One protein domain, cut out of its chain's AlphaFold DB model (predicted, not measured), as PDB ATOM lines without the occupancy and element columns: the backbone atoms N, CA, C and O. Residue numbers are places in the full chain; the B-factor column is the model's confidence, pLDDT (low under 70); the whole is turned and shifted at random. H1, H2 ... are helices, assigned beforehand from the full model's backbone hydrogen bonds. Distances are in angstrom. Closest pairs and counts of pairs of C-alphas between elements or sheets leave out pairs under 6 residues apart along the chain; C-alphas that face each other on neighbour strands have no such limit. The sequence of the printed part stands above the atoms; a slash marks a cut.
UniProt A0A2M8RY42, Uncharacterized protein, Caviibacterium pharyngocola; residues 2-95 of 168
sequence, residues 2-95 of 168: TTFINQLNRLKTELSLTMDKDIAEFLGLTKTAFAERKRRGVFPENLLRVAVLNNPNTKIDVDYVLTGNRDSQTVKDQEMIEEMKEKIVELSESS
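AT A GLANCE: This is residues 2 to 95 of the 168 residues of an uncharacterized protein of Caviibacterium pharyngocola (UniProt A0A2M8RY42). Look first for a small head of five short helices, H1 to H5, and a long helical arm, H6, that sticks out from it with residues 75 to 95. In the head, H5 packs on H1 and folds back beside H4 as a hairpin, while H2 and H3 make a corner; the arm makes the length. The printed part has 94 residues, with six named helices in the order H1 to H6, no named strand, and the class all helix. It is loose, with a radius of gyration of the C-alphas of 17.9 A and spans of 64 by 23 by 21 A.

IN THESE COORDINATES: Find C-alpha 3 at (-7.752, -20.962, 15.790); from there H1, residues 3 to 15, runs 18.5 A. Next come H2, residues 20 to 26, and H3, residues 31 to 40, 14.4 A long. H4, residues 45 to 54, is 14.4 A long, and H5 holds residues 62 to 67. H6, residues 74 to 93, runs 29.8 A to C-alpha 93 at (-54.193, -1.228, 0.623).

HOW THE PARTS SIT: Start at H1, which touches H5 with residues 7 to 11 alone; their closest C-alphas, of Arg 10 and Val 65, are 5.4 A apart. They run opposite ways at a shallow tilt of 32 degrees, only just short of steep. H2 and H3 only just touch, only at the corner, with 3 pairs of C-alphas within 8 A, the closest those of Ala 24 and Phe 34 at 6.1 A. H4 and H5 form a helical hairpin and touch, closest at the C-alphas of Arg 49 and Val 62, 6.8 A. H6 touches no helix. Every O i to N i+4 pair is within hydrogen-bond range in H1 to H5, and 15 of 16 in H6.

THE WHOLE: The C-alphas farthest apart, of Arg 39 and Ser 95, are 64.5 A apart. The printed part has no cut, and no link is long. The model's pLDDT is under 70 at residues 2 to 3, 55 to 59 and 68 to 95.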
ATOM      1  N   THR A   2      -3.930 -23.209  16.459       55.59
ATOM      2  CA  THR A   2      -4.125 -22.249  15.334       55.59
ATOM      3  C   THR A   2      -5.553 -21.781  14.984       55.59
ATOM      4  O   THR A   2      -5.830 -21.419  13.845       55.59
ATOM      5  N   THR A   3      -6.443 -21.631  15.976       68.81
ATOM      6  CA  THR A   3      -7.752 -20.962  15.790       68.81
ATOM      7  C   THR A   3      -7.606 -19.561  15.176       68.81
ATOM      8  O   THR A   3      -8.400 -19.187  14.320       68.81
ATOM      9  N   PHE A   4      -6.572 -18.800  15.558       78.38
ATOM     10  CA  PHE A   4      -6.327 -17.440  15.055       78.38
ATOM     11  C   PHE A   4      -5.996 -17.390  13.557       78.38
ATOM     12  O   PHE A   4      -6.522 -16.546  12.841       78.38
ATOM     13  N   ILE A   5      -5.126 -18.283  13.070       79.06
ATOM     14  CA  ILE A   5      -4.699 -18.285  11.660       79.06
ATOM     15  C   ILE A   5      -5.880 -18.659  10.759       79.06
ATOM     16  O   ILE A   5      -6.065 -18.048   9.712       79.06
ATOM     17  N   ASN A   6      -6.720 -19.597  11.202       80.56
ATOM     18  CA  ASN A   6      -7.925 -19.987  10.475       80.56
ATOM     19  C   ASN A   6      -8.952 -18.846  10.409       80.56
ATOM     20  O   ASN A   6      -9.470 -18.571   9.330       80.56
ATOM     21  N   GLN A   7      -9.189 -18.139  11.520       83.38
ATOM     22  CA  GLN A   7     -10.048 -16.946  11.546       83.38
ATOM     23  C   GLN A   7      -9.494 -15.834  10.645       83.38
ATOM     24  O   GLN A   7     -10.229 -15.244   9.859       83.38
ATOM     25  N   LEU A   8      -8.180 -15.592  10.687       81.88
ATOM     26  CA  LEU A   8      -7.530 -14.591   9.841       81.88
ATOM     27  C   LEU A   8      -7.640 -14.935   8.352       81.88
ATOM     28  O   LEU A   8      -7.926 -14.059   7.547       81.88
ATOM     29  N   ASN A   9      -7.431 -16.199   7.981       82.44
ATOM     30  CA  ASN A   9      -7.557 -16.638   6.594       82.44
ATOM     31  C   ASN A   9      -9.002 -16.537   6.092       82.44
ATOM     32  O   ASN A   9      -9.213 -16.157   4.948       82.44
ATOM     33  N   ARG A  10      -9.999 -16.809   6.943       83.31
ATOM     34  CA  ARG A  10     -11.414 -16.591   6.601       83.31
ATOM     35  C   ARG A  10     -11.712 -15.110   6.398       83.31
ATOM     36  O   ARG A  10     -12.295 -14.754   5.384       83.31
ATOM     37  N   LEU A  11     -11.225 -14.251   7.293       82.81
ATOM     38  CA  LEU A  11     -11.374 -12.802   7.161       82.81
ATOM     39  C   LEU A  11     -10.704 -12.262   5.886       82.81
ATOM     40  O   LEU A  11     -11.282 -11.422   5.206       82.81
ATOM     41  N   LYS A  12      -9.515 -12.772   5.531       83.94
ATOM     42  CA  LYS A  12      -8.829 -12.465   4.261       83.94
ATOM     43  C   LYS A  12      -9.690 -12.800   3.050       83.94
ATOM     44  O   LYS A  12      -9.796 -11.983   2.143       83.94
ATOM     45  N   THR A  13     -10.304 -13.981   3.052       82.00
ATOM     46  CA  THR A  13     -11.179 -14.437   1.969       82.00
ATOM     47  C   THR A  13     -12.438 -13.576   1.859       82.00
ATOM     48  O   THR A  13     -12.780 -13.169   0.757       82.00
ATOM     49  N   GLU A  14     -13.086 -13.247   2.981       78.75
ATOM     50  CA  GLU A  14     -14.292 -12.400   2.999       78.75
ATOM     51  C   GLU A  14     -14.011 -10.971   2.518       78.75
ATOM     52  O   GLU A  14     -14.774 -10.404   1.744       78.75
ATOM     53  N   LEU A  15     -12.876 -10.396   2.923       77.25
ATOM     54  CA  LEU A  15     -12.474  -9.050   2.515       77.25
ATOM     55  C   LEU A  15     -11.762  -9.007   1.154       77.25
ATOM     56  O   LEU A  15     -11.458  -7.924   0.664       77.25
ATOM     57  N   SER A  16     -11.463 -10.164   0.550       78.62
ATOM     58  CA  SER A  16     -10.585 -10.281  -0.628       78.62
ATOM     59  C   SER A  16      -9.223  -9.582  -0.450       78.62
ATOM     60  O   SER A  16      -8.616  -9.105  -1.408       78.62
ATOM     61  N   LEU A  17      -8.724  -9.531   0.790       79.56
ATOM     62  CA  LEU A  17      -7.454  -8.903   1.153       79.56
ATOM     63  C   LEU A  17      -6.377  -9.963   1.365       79.56
ATOM     64  O   LEU A  17      -6.576 -10.961   2.054       79.56
ATOM     65  N   THR A  18      -5.188  -9.725   0.819       75.88
ATOM     66  CA  THR A  18      -4.055 -10.656   0.933       75.88
ATOM     67  C   THR A  18      -3.082 -10.254   2.045       75.88
ATOM     68  O   THR A  18      -2.481 -11.123   2.696       75.88
ATOM     69  N   MET A  19      -2.960  -8.951   2.320       80.19
ATOM     70  CA  MET A  19      -1.959  -8.399   3.231       80.19
ATOM     71  C   MET A  19      -2.481  -8.229   4.664       80.19
ATOM     72  O   MET A  19      -3.531  -7.642   4.908       80.19
ATOM     73  N   ASP A  20      -1.676  -8.660   5.644       77.50
ATOM     74  CA  ASP A  20      -1.964  -8.483   7.081       77.50
ATOM     75  C   ASP A  20      -2.065  -6.993   7.476       77.50
ATOM     76  O   ASP A  20      -2.734  -6.655   8.451       77.50
ATOM     77  N   LYS A  21      -1.412  -6.097   6.718       80.94
ATOM     78  CA  LYS A  21      -1.477  -4.642   6.926       80.94
ATOM     79  C   LYS A  21      -2.902  -4.118   6.751       80.94
ATOM     80  O   LYS A  21      -3.358  -3.357   7.596       80.94
ATOM     81  N   ASP A  22      -3.561  -4.520   5.673       80.44
ATOM     82  CA  ASP A  22      -4.860  -3.963   5.291       80.44
ATOM     83  C   ASP A  22      -5.952  -4.474   6.241       80.44
ATOM     84  O   ASP A  22      -6.884  -3.755   6.582       80.44
ATOM     85  N   ILE A  23      -5.775  -5.684   6.781       80.56
ATOM     86  CA  ILE A  23      -6.632  -6.225   7.844       80.56
ATOM     87  C   ILE A  23      -6.431  -5.490   9.164       80.56
ATOM     88  O   ILE A  23      -7.400  -5.228   9.873       80.56
ATOM     89  N   ALA A  24      -5.187  -5.155   9.518       82.31
ATOM     90  CA  ALA A  24      -4.929  -4.363  10.714       82.31
ATOM     91  C   ALA A  24      -5.607  -2.988  10.607       82.31
ATOM     92  O   ALA A  24      -6.259  -2.566  11.556       82.31
ATOM     93  N   GLU A  25      -5.524  -2.348   9.439       81.94
ATOM     94  CA  GLU A  25      -6.186  -1.073   9.153       81.94
ATOM     95  C   GLU A  25      -7.715  -1.190   9.219       81.94
ATOM     96  O   GLU A  25      -8.352  -0.405   9.918       81.94
ATOM     97  N   PHE A  26      -8.292  -2.233   8.613       79.69
ATOM     98  CA  PHE A  26      -9.727  -2.521   8.682       79.69
ATOM     99  C   PHE A  26     -10.229  -2.706  10.123       79.69
ATOM    100  O   PHE A  26     -11.282  -2.199  10.495       79.69
ATOM    101  N   LEU A  27      -9.453  -3.391  10.967       81.19
ATOM    102  CA  LEU A  27      -9.776  -3.605  12.383       81.19
ATOM    103  C   LEU A  27      -9.465  -2.388  13.276       81.19
ATOM    104  O   LEU A  27      -9.641  -2.474  14.494       81.19
ATOM    105  N   GLY A  28      -8.959  -1.283  12.715       81.38
ATOM    106  CA  GLY A  28      -8.555  -0.095  13.472       81.38
ATOM    107  C   GLY A  28      -7.332  -0.319  14.371       81.38
ATOM    108  O   GLY A  28      -7.173   0.344  15.395       81.38
ATOM    109  N   LEU A  29      -6.472  -1.282  14.028       83.12
ATOM    110  CA  LEU A  29      -5.275  -1.653  14.779       83.12
ATOM    111  C   LEU A  29      -3.995  -1.179  14.087       83.12
ATOM    112  O   LEU A  29      -3.833  -1.237  12.871       83.12
ATOM    113  N   THR A  30      -3.001  -0.810  14.893       82.88
ATOM    114  CA  THR A  30      -1.641  -0.604  14.393       82.88
ATOM    115  C   THR A  30      -0.978  -1.946  14.054       82.88
ATOM    116  O   THR A  30      -1.253  -2.979  14.673       82.88
ATOM    117  N   LYS A  31      -0.037  -1.940  13.097       83.19
ATOM    118  CA  LYS A  31       0.718  -3.139  12.673       83.19
ATOM    119  C   LYS A  31       1.373  -3.876  13.851       83.19
ATOM    120  O   LYS A  31       1.396  -5.104  13.883       83.19
ATOM    121  N   THR A  32       1.881  -3.125  14.828       81.56
ATOM    122  CA  THR A  32       2.515  -3.658  16.042       81.56
ATOM    123  C   THR A  32       1.499  -4.314  16.978       81.56
ATOM    124  O   THR A  32       1.746  -5.415  17.467       81.56
ATOM    125  N   ALA A  33       0.325  -3.702  17.171       81.88
ATOM    126  CA  ALA A  33      -0.752  -4.270  17.979       81.88
ATOM    127  C   ALA A  33      -1.314  -5.565  17.368       81.88
ATOM    128  O   ALA A  33      -1.612  -6.517  18.094       81.88
ATOM    129  N   PHE A  34      -1.416  -5.629  16.038       83.50
ATOM    130  CA  PHE A  34      -1.837  -6.838  15.331       83.50
ATOM    131  C   PHE A  34      -0.800  -7.968  15.447       83.50
ATOM    132  O   PHE A  34      -1.161  -9.102  15.766       83.50
ATOM    133  N   ALA A  35       0.492  -7.661  15.273       80.62
ATOM    134  CA  ALA A  35       1.576  -8.637  15.414       80.62
ATOM    135  C   ALA A  35       1.654  -9.234  16.833       80.62
ATOM    136  O   ALA A  35       1.779 -10.450  16.988       80.62
ATOM    137  N   GLU A  36       1.500  -8.406  17.872       82.88
ATOM    138  CA  GLU A  36       1.449  -8.871  19.263       82.88
ATOM    139  C   GLU A  36       0.261  -9.806  19.523       82.88
ATOM    140  O   GLU A  36       0.417 -10.849  20.162       82.88
ATOM    141  N   ARG A  37      -0.925  -9.482  18.995       80.56
ATOM    142  CA  ARG A  37      -2.122 -10.331  19.126       80.56
ATOM    143  C   ARG A  37      -1.974 -11.654  18.376       80.56
ATOM    144  O   ARG A  37      -2.328 -12.695  18.926       80.56
ATOM    145  N   LYS A  38      -1.368 -11.630  17.183       80.75
ATOM    146  CA  LYS A  38      -1.015 -12.829  16.403       80.75
ATOM    147  C   LYS A  38      -0.055 -13.739  17.173       80.75
ATOM    148  O   LYS A  38      -0.274 -14.946  17.205       80.75
ATOM    149  N   ARG A  39       0.948 -13.172  17.860       78.81
ATOM    150  CA  ARG A  39       1.872 -13.916  18.738       78.81
ATOM    151  C   ARG A  39       1.155 -14.549  19.934       78.81
ATOM    152  O   ARG A  39       1.470 -15.672  20.305       78.81
ATOM    153  N   ARG A  40       0.195 -13.834  20.527       81.25
ATOM    154  CA  ARG A  40      -0.604 -14.305  21.675       81.25
ATOM    155  C   ARG A  40      -1.725 -15.275  21.283       81.25
ATOM    156  O   ARG A  40      -2.286 -15.921  22.159       81.25
ATOM    157  N   GLY A  41      -2.066 -15.371  19.997       74.75
ATOM    158  CA  GLY A  41      -3.121 -16.250  19.488       74.75
ATOM    159  C   GLY A  41      -4.548 -15.801  19.824       74.75
ATOM    160  O   GLY A  41      -5.464 -16.614  19.733       74.75
ATOM    161  N   VAL A  42      -4.749 -14.532  20.199       78.38
ATOM    162  CA  VAL A  42      -6.058 -13.988  20.601       78.38
ATOM    163  C   VAL A  42      -6.641 -13.151  19.466       78.38
ATOM    164  O   VAL A  42      -6.060 -12.136  19.072       78.38
ATOM    165  N   PHE A  43      -7.793 -13.574  18.944       79.19
ATOM    166  CA  PHE A  43      -8.466 -12.887  17.847       79.19
ATOM    167  C   PHE A  43      -9.317 -11.714  18.369       79.19
ATOM    168  O   PHE A  43     -10.028 -11.872  19.363       79.19
ATOM    169  N   PRO A  44      -9.237 -10.520  17.759       79.56
ATOM    170  CA  PRO A  44      -9.955  -9.344  18.234       79.56
ATOM    171  C   PRO A  44     -11.418  -9.327  17.750       79.56
ATOM    172  O   PRO A  44     -11.784  -8.514  16.905       79.56
ATOM    173  N   GLU A  45     -12.261 -10.194  18.316       80.69
ATOM    174  CA  GLU A  45     -13.689 -10.299  17.963       80.69
ATOM    175  C   GLU A  45     -14.435  -8.960  18.082       80.69
ATOM    176  O   GLU A  45     -15.106  -8.533  17.144       80.69
ATOM    177  N   ASN A  46     -14.270  -8.253  19.203       79.88
ATOM    178  CA  ASN A  46     -14.961  -6.979  19.431       79.88
ATOM    179  C   ASN A  46     -14.599  -5.923  18.375       79.88
ATOM    180  O   ASN A  46     -15.461  -5.164  17.944       79.88
ATOM    181  N   LEU A  47     -13.336  -5.887  17.933       80.50
ATOM    182  CA  LEU A  47     -12.898  -4.937  16.905       80.50
ATOM    183  C   LEU A  47     -13.414  -5.328  15.521       80.50
ATOM    184  O   LEU A  47     -13.748  -4.445  14.741       80.50
ATOM    185  N   LEU A  48     -13.541  -6.628  15.236       81.06
ATOM    186  CA  LEU A  48     -14.177  -7.101  14.008       81.06
ATOM    187  C   LEU A  48     -15.648  -6.663  13.947       81.06
ATOM    188  O   LEU A  48     -16.071  -6.114  12.934       81.06
ATOM    189  N   ARG A  49     -16.405  -6.828  15.041       79.19
ATOM    190  CA  ARG A  49     -17.810  -6.387  15.117       79.19
ATOM    191  C   ARG A  49     -17.944  -4.875  14.907       79.19
ATOM    192  O   ARG A  49     -18.786  -4.440  14.129       79.19
ATOM    193  N   VAL A  50     -17.077  -4.076  15.531       81.12
ATOM    194  CA  VAL A  50     -17.060  -2.612  15.352       81.12
ATOM    195  C   VAL A  50     -16.684  -2.213  13.919       81.12
ATOM    196  O   VAL A  50     -17.299  -1.310  13.359       81.12
ATOM    197  N   ALA A  51     -15.717  -2.891  13.297       78.25
ATOM    198  CA  ALA A  51     -15.308  -2.610  11.921       78.25
ATOM    199  C   ALA A  51     -16.429  -2.876  10.902       78.25
ATOM    200  O   ALA A  51     -16.596  -2.088   9.972       78.25
ATOM    201  N   VAL A  52     -17.220  -3.936  11.102       78.25
ATOM    202  CA  VAL A  52     -18.393  -4.244  10.266       78.25
ATOM    203  C   VAL A  52     -19.503  -3.209  10.459       78.25
ATOM    204  O   VAL A  52     -20.069  -2.740   9.477       78.25
ATOM    205  N   LEU A  53     -19.763  -2.775  11.697       73.94
ATOM    206  CA  LEU A  53     -20.739  -1.711  11.971       73.94
ATOM    207  C   LEU A  53     -20.350  -0.373  11.326       73.94
ATOM    208  O   LEU A  53     -21.208   0.329  10.799       73.94
ATOM    209  N   ASN A  54     -19.060  -0.032  11.339       73.44
ATOM    210  CA  ASN A  54     -18.552   1.196  10.726       73.44
ATOM    211  C   ASN A  54     -18.492   1.128   9.192       73.44
ATOM    212  O   ASN A  54     -18.396   2.166   8.542       73.44
ATOM    213  N   ASN A  55     -18.559  -0.073   8.611       69.75
ATOM    214  CA  ASN A  55     -18.546  -0.294   7.167       69.75
ATOM    215  C   ASN A  55     -19.772  -1.127   6.743       69.75
ATOM    216  O   ASN A  55     -19.629  -2.279   6.326       69.75
ATOM    217  N   PRO A  56     -20.990  -0.555   6.790       59.06
ATOM    218  CA  PRO A  56     -22.220  -1.284   6.467       59.06
ATOM    219  C   PRO A  56     -22.299  -1.754   5.001       59.06
ATOM    220  O   PRO A  56     -23.099  -2.626   4.682       59.06
ATOM    221  N   ASN A  57     -21.448  -1.226   4.109       59.00
ATOM    222  CA  ASN A  57     -21.335  -1.678   2.716       59.00
ATOM    223  C   ASN A  57     -20.523  -2.972   2.542       59.00
ATOM    224  O   ASN A  57     -20.537  -3.563   1.462       59.00
ATOM    225  N   THR A  58     -19.800  -3.425   3.568       64.50
ATOM    226  CA  THR A  58     -19.078  -4.700   3.516       64.50
ATOM    227  C   THR A  58     -19.968  -5.827   4.031       64.50
ATOM    228  O   THR A  58     -20.238  -5.918   5.225       64.50
ATOM    229  N   LYS A  59     -20.406  -6.711   3.124       66.94
ATOM    230  CA  LYS A  59     -21.205  -7.918   3.408       66.94
ATOM    231  C   LYS A  59     -20.347  -9.008   4.074       66.94
ATOM    232  O   LYS A  59     -20.157 -10.078   3.512       66.94
ATOM    233  N   ILE A  60     -19.771  -8.704   5.234       73.81
ATOM    234  CA  ILE A  60     -18.917  -9.626   5.990       73.81
ATOM    235  C   ILE A  60     -19.776 -10.364   7.007       73.81
ATOM    236  O   ILE A  60     -20.396  -9.749   7.874       73.81
ATOM    237  N   ASP A  61     -19.756 -11.688   6.935       74.56
ATOM    238  CA  ASP A  61     -20.355 -12.550   7.946       74.56
ATOM    239  C   ASP A  61     -19.365 -12.752   9.109       74.56
ATOM    240  O   ASP A  61     -18.397 -13.516   9.024       74.56
ATOM    241  N   VAL A  62     -19.585 -12.012  10.201       76.44
ATOM    242  CA  VAL A  62     -18.743 -12.067  11.409       76.44
ATOM    243  C   VAL A  62     -18.755 -13.462  12.027       76.44
ATOM    244  O   VAL A  62     -17.709 -13.953  12.464       76.44
ATOM    245  N   ASP A  63     -19.914 -14.111  12.048       74.00
ATOM    246  CA  ASP A  63     -20.073 -15.402  12.701       74.00
ATOM    247  C   ASP A  63     -19.389 -16.501  11.877       74.00
ATOM    248  O   ASP A  63     -18.726 -17.372  12.452       74.00
ATOM    249  N   TYR A  64     -19.376 -16.389  10.542       78.56
ATOM    250  CA  TYR A  64     -18.542 -17.234   9.681       78.56
ATOM    251  C   TYR A  64     -17.040 -17.048   9.927       78.56
ATOM    252  O   TYR A  64     -16.294 -18.030   9.980       78.56
ATOM    253  N   VAL A  65     -16.562 -15.812  10.097       79.56
ATOM    254  CA  VAL A  65     -15.133 -15.561  10.349       79.56
ATOM    255  C   VAL A  65     -14.685 -16.240  11.644       79.56
ATOM    256  O   VAL A  65     -13.638 -16.897  11.662       79.56
ATOM    257  N   LEU A  66     -15.491 -16.134  12.704       77.88
ATOM    258  CA  LEU A  66     -15.173 -16.660  14.031       77.88
ATOM    259  C   LEU A  66     -15.336 -18.182  14.118       77.88
ATOM    260  O   LEU A  66     -14.454 -18.872  14.633       77.88
ATOM    261  N   THR A  67     -16.433 -18.723  13.586       74.31
ATOM    262  CA  THR A  67     -16.795 -20.140  13.760       74.31
ATOM    263  C   THR A  67     -16.421 -20.991  12.549       74.31
ATOM    264  O   THR A  67     -15.897 -22.098  12.691       74.31
ATOM    265  N   GLY A  68     -16.542 -20.447  11.338       69.00
ATOM    266  CA  GLY A  68     -16.337 -21.168  10.078       69.00
ATOM    267  C   GLY A  68     -17.567 -21.856   9.535       69.00
ATOM    268  O   GLY A  68     -17.474 -22.479   8.479       69.00
ATOM    269  N   ASN A  69     -18.688 -21.742  10.235       69.88
ATOM    270  CA  ASN A  69     -19.969 -22.188   9.738       69.88
ATOM    271  C   ASN A  69     -20.612 -20.983   9.064       69.88
ATOM    272  O   ASN A  69     -20.892 -19.986   9.722       69.88
ATOM    273  N   ARG A  70     -20.770 -21.039   7.737       64.19
ATOM    274  CA  ARG A  70     -21.738 -20.159   7.082       64.19
ATOM    275  C   ARG A  70     -23.071 -20.781   7.420       64.19
ATOM    276  O   ARG A  70     -23.380 -21.850   6.891       64.19
ATOM    277  N   ASP A  71     -23.812 -20.180   8.334       52.22
ATOM    278  CA  ASP A  71     -25.193 -20.583   8.507       52.22
ATOM    279  C   ASP A  71     -25.902 -20.273   7.188       52.22
ATOM    280  O   ASP A  71     -26.178 -19.130   6.841       52.22
ATOM    281  N   SER A  72     -26.208 -21.315   6.414       47.97
ATOM    282  CA  SER A  72     -27.020 -21.241   5.190       47.97
ATOM    283  C   SER A  72     -28.460 -20.747   5.446       47.97
ATOM    284  O   SER A  72     -29.318 -20.874   4.574       47.97
ATOM    285  N   GLN A  73     -28.739 -20.232   6.647       47.97
ATOM    286  CA  GLN A  73     -30.009 -19.684   7.111       47.97
ATOM    287  C   GLN A  73     -30.115 -18.182   6.793       47.97
ATOM    288  O   GLN A  73     -31.164 -17.731   6.351       47.97
ATOM    289  N   THR A  74     -29.018 -17.421   6.859       48.56
ATOM    290  CA  THR A  74     -29.075 -15.946   6.839       48.56
ATOM    291  C   THR A  74     -29.524 -15.354   5.498       48.56
ATOM    292  O   THR A  74     -30.120 -14.281   5.459       48.56
ATOM    293  N   VAL A  75     -29.268 -16.047   4.381       48.84
ATOM    294  CA  VAL A  75     -29.704 -15.589   3.044       48.84
ATOM    295  C   VAL A  75     -31.189 -15.880   2.818       48.84
ATOM    296  O   VAL A  75     -31.891 -15.050   2.247       48.84
ATOM    297  N   LYS A  76     -31.687 -17.009   3.341       47.12
ATOM    298  CA  LYS A  76     -33.120 -17.326   3.316       47.12
ATOM    299  C   LYS A  76     -33.899 -16.380   4.214       47.12
ATOM    300  O   LYS A  76     -34.969 -15.951   3.818       47.12
ATOM    301  N   ASP A  77     -33.339 -15.993   5.356       48.19
ATOM    302  CA  ASP A  77     -33.982 -15.039   6.256       48.19
ATOM    303  C   ASP A  77     -34.087 -13.643   5.627       48.19
ATOM    304  O   ASP A  77     -35.115 -12.995   5.767       48.19
ATOM    305  N   GLN A  78     -33.082 -13.179   4.874       51.06
ATOM    306  CA  GLN A  78     -33.142 -11.867   4.213       51.06
ATOM    307  C   GLN A  78     -34.094 -11.832   3.009       51.06
ATOM    308  O   GLN A  78     -34.859 -10.878   2.887       51.06
ATOM    309  N   GLU A  79     -34.101 -12.863   2.159       52.28
ATOM    310  CA  GLU A  79     -35.070 -12.971   1.055       52.28
ATOM    311  C   GLU A  79     -36.498 -13.154   1.585       52.28
ATOM    312  O   GLU A  79     -37.427 -12.526   1.084       52.28
ATOM    313  N   MET A  80     -36.666 -13.924   2.663       50.50
ATOM    314  CA  MET A  80     -37.957 -14.126   3.317       50.50
ATOM    315  C   MET A  80     -38.431 -12.861   4.044       50.50
ATOM    316  O   MET A  80     -39.627 -12.609   4.048       50.50
ATOM    317  N   ILE A  81     -37.538 -12.028   4.603       53.84
ATOM    318  CA  ILE A  81     -37.886 -10.729   5.212       53.84
ATOM    319  C   ILE A  81     -38.285  -9.695   4.151       53.84
ATOM    320  O   ILE A  81     -39.241  -8.955   4.380       53.84
ATOM    321  N   GLU A  82     -37.598  -9.632   3.008       56.22
ATOM    322  CA  GLU A  82     -37.960  -8.698   1.931       56.22
ATOM    323  C   GLU A  82     -39.236  -9.135   1.189       56.22
ATOM    324  O   GLU A  82     -40.115  -8.299   0.979       56.22
ATOM    325  N   GLU A  83     -39.446 -10.436   0.942       56.75
ATOM    326  CA  GLU A  83     -40.750 -10.946   0.476       56.75
ATOM    327  C   GLU A  83     -41.873 -10.673   1.492       56.75
ATOM    328  O   GLU A  83     -43.012 -10.391   1.108       56.75
ATOM    329  N   MET A  84     -41.583 -10.751   2.797       53.22
ATOM    330  CA  MET A  84     -42.560 -10.436   3.845       53.22
ATOM    331  C   MET A  84     -42.888  -8.939   3.858       53.22
ATOM    332  O   MET A  84     -44.047  -8.585   4.045       53.22
ATOM    333  N   LYS A  85     -41.903  -8.056   3.638       54.25
ATOM    334  CA  LYS A  85     -42.104  -6.599   3.580       54.25
ATOM    335  C   LYS A  85     -42.916  -6.169   2.363       54.25
ATOM    336  O   LYS A  85     -43.843  -5.383   2.541       54.25
ATOM    337  N   GLU A  86     -42.630  -6.694   1.170       52.50
ATOM    338  CA  GLU A  86     -43.435  -6.392  -0.025       52.50
ATOM    339  C   GLU A  86     -44.884  -6.865   0.144       52.50
ATOM    340  O   GLU A  86     -45.817  -6.098  -0.104       52.50
ATOM    341  N   LYS A  87     -45.097  -8.067   0.700       54.03
ATOM    342  CA  LYS A  87     -46.450  -8.552   1.018       54.03
ATOM    343  C   LYS A  87     -47.157  -7.709   2.077       54.03
ATOM    344  O   LYS A  87     -48.361  -7.506   1.970       54.03
ATOM    345  N   ILE A  88     -46.448  -7.208   3.092       52.19
ATOM    346  CA  ILE A  88     -47.020  -6.329   4.128       52.19
ATOM    347  C   ILE A  88     -47.487  -4.992   3.531       52.19
ATOM    348  O   ILE A  88     -48.525  -4.478   3.951       52.19
ATOM    349  N   VAL A  89     -46.769  -4.451   2.541       50.28
ATOM    350  CA  VAL A  89     -47.152  -3.205   1.857       50.28
ATOM    351  C   VAL A  89     -48.385  -3.424   0.971       50.28
ATOM    352  O   VAL A  89     -49.351  -2.673   1.109       50.28
ATOM    353  N   GLU A  90     -48.441  -4.498   0.174       48.09
ATOM    354  CA  GLU A  90     -49.621  -4.819  -0.657       48.09
ATOM    355  C   GLU A  90     -50.878  -5.179   0.167       48.09
ATOM    356  O   GLU A  90     -52.004  -4.872  -0.230       48.09
ATOM    357  N   LEU A  91     -50.717  -5.783   1.350       45.81
ATOM    358  CA  LEU A  91     -51.826  -6.129   2.253       45.81
ATOM    359  C   LEU A  91     -52.423  -4.922   2.996       45.81
ATOM    360  O   LEU A  91     -53.503  -5.050   3.576       45.81
ATOM    361  N   SER A  92     -51.749  -3.767   2.994       43.75
ATOM    362  CA  SER A  92     -52.220  -2.551   3.672       43.75
ATOM    363  C   SER A  92     -53.227  -1.733   2.849       43.75
ATOM    364  O   SER A  92     -53.991  -0.957   3.421       43.75
ATOM    365  N   GLU A  93     -53.290  -1.955   1.531       50.06
ATOM    366  CA  GLU A  93     -54.193  -1.228   0.623       50.06
ATOM    367  C   GLU A  93     -55.491  -1.990   0.301       50.06
ATOM    368  O   GLU A  93     -56.466  -1.399  -0.170       50.06
ATOM    369  N   SER A  94     -55.561  -3.290   0.604       44.50
ATOM    370  CA  SER A  94     -56.766  -4.093   0.381       44.50
ATOM    371  C   SER A  94     -57.603  -4.196   1.657       44.50
ATOM    372  O   SER A  94     -57.261  -4.862   2.634       44.50
ATOM    373  N   SER A  95     -58.733  -3.499   1.627       48.00
ATOM    374  CA  SER A  95     -59.677  -3.194   2.706       48.00
ATOM    375  C   SER A  95     -60.431  -4.386   3.333       48.00
ATOM    376  O   SER A  95     -61.587  -4.229   3.712       48.00
TER     377      SER A  95